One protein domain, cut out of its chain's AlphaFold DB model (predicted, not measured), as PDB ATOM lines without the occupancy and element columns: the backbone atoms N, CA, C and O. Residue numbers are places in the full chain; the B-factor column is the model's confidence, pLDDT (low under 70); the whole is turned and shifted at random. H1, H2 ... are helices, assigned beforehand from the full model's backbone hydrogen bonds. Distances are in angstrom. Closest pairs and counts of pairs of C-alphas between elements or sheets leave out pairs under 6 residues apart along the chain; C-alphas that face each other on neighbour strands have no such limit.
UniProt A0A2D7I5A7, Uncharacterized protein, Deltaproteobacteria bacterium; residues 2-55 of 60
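AT A GLANCE: This is residues 2 to 55 of the 60 residues of an uncharacterized protein of Deltaproteobacteria bacterium (UniProt A0A2D7I5A7). A long straight helix, H1, sticks out as an arm, and a winding link leads from its end to a short helix, H2, set crosswise at the far end. You will find 54 printed residues with two named helices, H1 then H2, and no named strand; the class is all helix. The whole is an extended rod, with a radius of gyration of the C-alphas of 17.4 A and spans of 52 by 20 by 18 A.

HOW THE PARTS SIT: Start at H1, residues 2 to 24: residues 2 to 26 stand free. A long link, residues 25 to 43, leads to H2, residues 44 to 54, and the two helices are apart. In H1 every O i to N i+4 pair is within hydrogen-bond range; in H2, 6 of 7 are.

IN THESE COORDINATES: Find C-alpha 2 at (201.141, 213.179, 211.402); from there H1 runs 32.6 A to C-alpha 24 at (232.550, 204.606, 209.248). H2 runs 15.6 A and ends at C-alpha 54, (237.606, 181.033, 199.365).

THE WHOLE: The C-alphas farthest apart, Gln 2 and Ala 53, are 53.1 A apart. The printed part has no cut. Look at the B-factor column: residues 26 to 55 of this model are under 70.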
ATOM      1  N   GLN A   2     199.919 212.891 210.620       90.38
ATOM      2  CA  GLN A   2     201.141 213.179 211.402       90.38
ATOM      3  C   GLN A   2     201.884 211.929 211.893       90.38
ATOM      4  O   GLN A   2     203.103 211.865 211.786       90.38
ATOM      5  N   THR A   3     201.158 210.923 212.385       93.38
ATOM      6  CA  THR A   3     201.745 209.651 212.835       93.38
ATOM      7  C   THR A   3     202.515 208.954 211.718       93.38
ATOM      8  O   THR A   3     203.631 208.506 211.933       93.38
ATOM      9  N   PHE A   4     201.964 208.939 210.505       94.94
ATOM     10  CA  PHE A   4     202.620 208.360 209.337       94.94
ATOM     11  C   PHE A   4     203.945 209.066 209.010       94.94
ATOM     12  O   PHE A   4     204.960 208.405 208.806       94.94
ATOM     13  N   ILE A   5     203.954 210.404 209.028       96.00
ATOM     14  CA  ILE A   5     205.163 211.203 208.774       96.00
ATOM     15  C   ILE A   5     206.222 210.943 209.855       96.00
ATOM     16  O   ILE A   5     207.392 210.744 209.532       96.00
ATOM     17  N   ALA A   6     205.817 210.892 211.126       96.69
ATOM     18  CA  ALA A   6     206.724 210.612 212.236       96.69
ATOM     19  C   ALA A   6     207.359 209.215 212.125       96.69
ATOM     20  O   ALA A   6     208.570 209.074 212.290       96.69
ATOM     21  N   THR A   7     206.571 208.191 211.786       96.19
ATOM     22  CA  THR A   7     207.078 206.823 211.609       96.19
ATOM     23  C   THR A   7     208.031 206.722 210.418       96.19
ATOM     24  O   THR A   7     209.088 206.106 210.533       96.19
ATOM     25  N   ALA A   8     207.697 207.357 209.291       96.62
ATOM     26  CA  ALA A   8     208.557 207.369 208.109       96.62
ATOM     27  C   ALA A   8     209.913 208.034 208.397       96.62
ATOM     28  O   ALA A   8     210.953 207.500 208.013       96.62
ATOM     29  N   LEU A   9     209.913 209.157 209.124       97.62
ATOM     30  CA  LEU A   9     211.143 209.827 209.547       97.62
ATOM     31  C   LEU A   9     211.975 208.963 210.496       97.62
ATOM     32  O   LEU A   9     213.180 208.848 210.297       97.62
ATOM     33  N   LEU A  10     211.348 208.327 211.489       97.56
ATOM     34  CA  LEU A  10     212.052 207.452 212.428       97.56
ATOM     35  C   LEU A  10     212.734 206.281 211.717       97.56
ATOM     36  O   LEU A  10     213.917 206.033 211.947       97.56
ATOM     37  N   ILE A  11     212.020 205.589 210.825       97.25
ATOM     38  CA  ILE A  11     212.592 204.470 210.066       97.25
ATOM     39  C   ILE A  11     213.700 204.964 209.133       97.25
ATOM     40  O   ILE A  11     214.772 204.361 209.092       97.25
ATOM     41  N   GLY A  12     213.484 206.076 208.424       97.56
ATOM     42  CA  GLY A  12     214.501 206.657 207.547       97.56
ATOM     43  C   GLY A  12     215.788 207.010 208.294       97.56
ATOM     44  O   GLY A  12     216.884 206.736 207.805       97.56
ATOM     45  N   LEU A  13     215.661 207.555 209.505       97.81
ATOM     46  CA  LEU A  13     216.793 207.929 210.351       97.81
ATOM     47  C   LEU A  13     217.513 206.698 210.926       97.81
ATOM     48  O   LEU A  13     218.740 206.661 210.968       97.81
ATOM     49  N   LEU A  14     216.775 205.652 211.303       97.69
ATOM     50  CA  LEU A  14     217.359 204.373 211.726       97.69
ATOM     51  C   LEU A  14     218.171 203.717 210.601       97.69
ATOM     52  O   LEU A  14     219.303 203.287 210.826       97.69
ATOM     53  N   MET A  15     217.622 203.667 209.385       96.50
ATOM     54  CA  MET A  15     218.305 203.079 208.229       96.50
ATOM     55  C   MET A  15     219.546 203.884 207.831       96.50
ATOM     56  O   MET A  15     220.596 203.302 207.549       96.50
ATOM     57  N   SER A  16     219.462 205.219 207.850       96.19
ATOM     58  CA  SER A  16     220.613 206.073 207.547       96.19
ATOM     59  C   SER A  16     221.718 205.921 208.592       96.19
ATOM     60  O   SER A  16     222.884 205.802 208.223       96.19
ATOM     61  N   ALA A  17     221.369 205.817 209.877       95.69
ATOM     62  CA  ALA A  17     222.331 205.558 210.945       95.69
ATOM     63  C   ALA A  17     223.062 204.217 210.756       95.69
ATOM     64  O   ALA A  17     224.279 204.156 210.930       95.69
ATOM     65  N   MET A  18     222.358 203.155 210.347       91.25
ATOM     66  CA  MET A  18     222.983 201.861 210.040       91.25
ATOM     67  C   MET A  18     223.940 201.960 208.846       91.25
ATOM     68  O   MET A  18     225.070 201.480 208.929       91.25
ATOM     69  N   ALA A  19     223.524 202.619 207.760       89.88
ATOM     70  CA  ALA A  19     224.358 202.799 206.573       89.88
ATOM     71  C   ALA A  19     225.628 203.608 206.878       89.88
ATOM     72  O   ALA A  19     226.736 203.185 206.543       89.88
ATOM     73  N   LEU A  20     225.481 204.735 207.582       92.38
ATOM     74  CA  LEU A  20     226.603 205.561 208.029       92.38
ATOM     75  C   LEU A  20     227.515 204.788 208.989       92.38
ATOM     76  O   LEU A  20     228.735 204.862 208.873       92.38
ATOM     77  N   GLY A  21     226.939 203.991 209.890       87.56
ATOM     78  CA  GLY A  21     227.695 203.125 210.790       87.56
ATOM     79  C   GLY A  21     228.573 202.118 210.045       87.56
ATOM     80  O   GLY A  21     229.728 201.918 210.418       87.56
ATOM     81  N   LEU A  22     228.072 201.523 208.959       83.00
ATOM     82  CA  LEU A  22     228.852 200.616 208.112       83.00
ATOM     83  C   LEU A  22     229.958 201.347 207.341       83.00
ATOM     84  O   LEU A  22     231.078 200.839 207.276       83.00
ATOM     85  N   MET A  23     229.672 202.542 206.813       83.62
ATOM     86  CA  MET A  23     230.666 203.372 206.121       83.62
ATOM     87  C   MET A  23     231.828 203.758 207.044       83.62
ATOM     88  O   MET A  23     232.988 203.598 206.673       83.62
ATOM     89  N   LEU A  24     231.531 204.204 208.270       85.00
ATOM     90  CA  LEU A  24     232.550 204.606 209.248       85.00
ATOM     91  C   LEU A  24     233.355 203.424 209.789       85.00
ATOM     92  O   LEU A  24     234.532 203.566 210.111       85.00
ATOM     93  N   ARG A  25     232.740 202.240 209.884       77.25
ATOM     94  CA  ARG A  25     233.399 201.032 210.396       77.25
ATOM     95  C   ARG A  25     234.477 200.501 209.448       77.25
ATOM     96  O   ARG A  25     235.225 199.617 209.859       77.25
ATOM     97  N   GLY A  26     234.551 201.003 208.208       66.50
ATOM     98  CA  GLY A  26     235.618 200.702 207.242       66.50
ATOM     99  C   GLY A  26     235.786 199.211 206.937       66.50
ATOM    100  O   GLY A  26     236.805 198.789 206.397       66.50
ATOM    101  N   ARG A  27     234.810 198.385 207.332       62.38
ATOM    102  CA  ARG A  27     234.908 196.935 207.257       62.38
ATOM    103  C   ARG A  27     234.423 196.526 205.882       62.38
ATOM    104  O   ARG A  27     233.245 196.690 205.570       62.38
ATOM    105  N   ALA A  28     235.335 196.014 205.063       63.94
ATOM    106  CA  ALA A  28     234.968 195.547 203.740       63.94
ATOM    107  C   ALA A  28     233.933 194.421 203.865       63.94
ATOM    108  O   ALA A  28     234.105 193.486 204.652       63.94
ATOM    109  N   LEU A  29     232.830 194.553 203.129       62.31
ATOM    110  CA  LEU A  29     231.731 193.604 203.198       62.31
ATOM    111  C   LEU A  29     232.184 192.261 202.622       62.31
ATOM    112  O   LEU A  29     232.635 192.186 201.477       62.31
ATOM    113  N   GLN A  30     232.058 191.207 203.424       59.06
ATOM    114  CA  GLN A  30     232.340 189.841 202.997       59.06
ATOM    115  C   GLN A  30     231.412 189.482 201.825       59.06
ATOM    116  O   GLN A  30     230.202 189.669 201.917       59.06
ATOM    117  N   GLY A  31     231.988 189.036 200.704       57.09
ATOM    118  CA  GLY A  31     231.247 188.717 199.475       57.09
ATOM    119  C   GLY A  31     231.106 189.862 198.460       57.09
ATOM    120  O   GLY A  31     230.743 189.602 197.315       57.09
ATOM    121  N   SER A  32     231.451 191.106 198.814       59.84
ATOM    122  CA  SER A  32     231.663 192.165 197.815       59.84
ATOM    123  C   SER A  32     233.064 192.035 197.204       59.84
ATOM    124  O   SER A  32     233.989 191.576 197.879       59.84
ATOM    125  N   CYS A  33     233.251 192.432 195.940       56.00
ATOM    126  CA  CYS A  33     234.584 192.529 195.335       56.00
ATOM    127  C   CYS A  33     235.448 193.495 196.159       56.00
ATOM    128  O   CYS A  33     235.298 194.709 196.045       56.00
ATOM    129  N   GLY A  34     236.320 192.956 197.014       54.28
ATOM    130  CA  GLY A  34     237.128 193.731 197.962       54.28
ATOM    131  C   GLY A  34     236.854 193.447 199.444       54.28
ATOM    132  O   GLY A  34     237.516 194.046 200.287       54.28
ATOM    133  N   GLY A  35     235.933 192.535 199.783       57.12
ATOM    134  CA  GLY A  35     235.767 191.986 201.136       57.12
ATOM    135  C   GLY A  35     237.072 191.378 201.658       57.12
ATOM    136  O   GLY A  35     237.731 190.626 200.944       57.12
ATOM    137  N   THR A  36     237.468 191.746 202.877       56.00
ATOM    138  CA  THR A  36     238.810 191.548 203.455       56.00
ATOM    139  C   THR A  36     239.410 190.162 203.179       56.00
ATOM    140  O   THR A  36     238.900 189.167 203.691       56.00
ATOM    141  N   GLY A  37     240.516 190.108 202.429       55.22
ATOM    142  CA  GLY A  37     241.334 188.897 202.265       55.22
ATOM    143  C   GLY A  37     242.114 188.846 200.950       55.22
ATOM    144  O   GLY A  37     243.317 188.603 200.946       55.22
ATOM    145  N   GLN A  38     241.466 189.159 199.831       54.12
ATOM    146  CA  GLN A  38     242.095 189.245 198.513       54.12
ATOM    147  C   GLN A  38     241.375 190.308 197.689       54.12
ATOM    148  O   GLN A  38     240.145 190.353 197.652       54.12
ATOM    149  N   SER A  39     242.142 191.155 197.005       55.72
ATOM    150  CA  SER A  39     241.674 192.095 195.985       55.72
ATOM    151  C   SER A  39     241.180 191.303 194.771       55.72
ATOM    152  O   SER A  39     241.820 191.233 193.726       55.72
ATOM    153  N   CYS A  40     240.049 190.621 194.925       56.91
ATOM    154  CA  CYS A  40     239.412 189.940 193.820       56.91
ATOM    155  C   CYS A  40     238.849 191.007 192.894       56.91
ATOM    156  O   CYS A  40     237.893 191.706 193.232       56.91
ATOM    157  N   GLU A  41     239.501 191.163 191.743       60.78
ATOM    158  CA  GLU A  41     239.046 192.072 190.704       60.78
ATOM    159  C   GLU A  41     237.595 191.761 190.350       60.78
ATOM    160  O   GLU A  41     237.218 190.599 190.164       60.78
ATOM    161  N   CYS A  42     236.792 192.815 190.222       62.97
ATOM    162  CA  CYS A  42     235.370 192.716 189.922       62.97
ATOM    163  C   CYS A  42     235.119 192.455 188.431       62.97
ATOM    164  O   CYS A  42     234.402 193.173 187.746       62.97
ATOM    165  N   ASN A  43     235.762 191.409 187.923       68.50
ATOM    166  CA  ASN A  43     235.546 190.839 186.609       68.50
ATOM    167  C   ASN A  43     234.864 189.480 186.803       68.50
ATOM    168  O   ASN A  43     235.328 188.671 187.607       68.50
ATOM    169  N   GLU A  44     233.777 189.210 186.080       68.69
ATOM    170  CA  GLU A  44     232.958 188.000 186.248       68.69
ATOM    171  C   GLU A  44     233.773 186.699 186.229       68.69
ATOM    172  O   GLU A  44     233.562 185.806 187.055       68.69
ATOM    173  N   THR A  45     234.760 186.606 185.336       64.31
ATOM    174  CA  THR A  45     235.616 185.424 185.204       64.31
ATOM    175  C   THR A  45     236.550 185.260 186.403       64.31
ATOM    176  O   THR A  45     236.808 184.137 186.838       64.31
ATOM    177  N   LYS A  46     237.052 186.366 186.966       65.44
ATOM    178  CA  LYS A  46     237.940 186.349 188.140       65.44
ATOM    179  C   LYS A  46     237.163 186.183 189.451       65.44
ATOM    180  O   LYS A  46     237.650 185.499 190.350       65.44
ATOM    181  N   ARG A  47     235.921 186.678 189.522       68.06
ATOM    182  CA  ARG A  47     235.002 186.485 190.657       68.06
ATOM    183  C   ARG A  47     234.710 185.007 190.902       68.06
ATOM    184  O   ARG A  47     234.879 184.545 192.024       68.06
ATOM    185  N   LYS A  48     234.349 184.245 189.860       67.25
ATOM    186  CA  LYS A  48     234.071 182.797 189.981       67.25
ATOM    187  C   LYS A  48     235.262 182.021 190.554       67.25
ATOM    188  O   LYS A  48     235.083 181.172 191.419       67.25
ATOM    189  N   LYS A  49     236.480 182.358 190.118       67.00
ATOM    190  CA  LYS A  49     237.719 181.743 190.625       67.00
ATOM    191  C   LYS A  49     237.989 182.108 192.087       67.00
ATOM    192  O   LYS A  49     238.417 181.259 192.856       67.00
ATOM    193  N   CYS A  50     237.706 183.350 192.472       65.69
ATOM    194  CA  CYS A  50     237.864 183.818 193.845       65.69
ATOM    195  C   CYS A  50     236.860 183.173 194.819       65.69
ATOM    196  O   CYS A  50     237.253 182.798 195.923       65.69
ATOM    197  N   LEU A  51     235.602 182.985 194.396       67.88
ATOM    198  CA  LEU A  51     234.570 182.276 195.166       67.88
ATOM    199  C   LEU A  51     234.950 180.804 195.382       67.88
ATOM    200  O   LEU A  51     234.899 180.319 196.509       67.88
ATOM    201  N   ALA A  52     235.423 180.132 194.325       64.19
ATOM    202  CA  ALA A  52     235.882 178.744 194.395       64.19
ATOM    203  C   ALA A  52     237.109 178.556 195.309       64.19
ATOM    204  O   ALA A  52     237.221 177.535 195.977       64.19
ATOM    205  N   ALA A  53     238.017 179.536 195.360       60.03
ATOM    206  CA  ALA A  53     239.216 179.479 196.200       60.03
ATOM    207  C   ALA A  53     238.955 179.804 197.684       60.03
ATOM    208  O   ALA A  53     239.708 179.350 198.539       60.03
ATOM    209  N   ASN A  54     237.916 180.591 197.996       56.16
ATOM    210  CA  ASN A  54     237.606 181.033 199.365       56.16
ATOM    211  C   ASN A  54     236.400 180.318 199.999       56.16
ATOM    212  O   ASN A  54     236.000 180.690 201.098       56.16
ATOM    213  N   GLY A  55     235.805 179.318 199.334       54.59
ATOM    214  CA  GLY A  55     234.674 178.553 199.882       54.59
ATOM    215  C   GLY A  55     233.451 179.413 200.219       54.59
ATOM    216  O   GLY A  55     232.722 179.108 201.159       54.59
TER     217      GLY A  55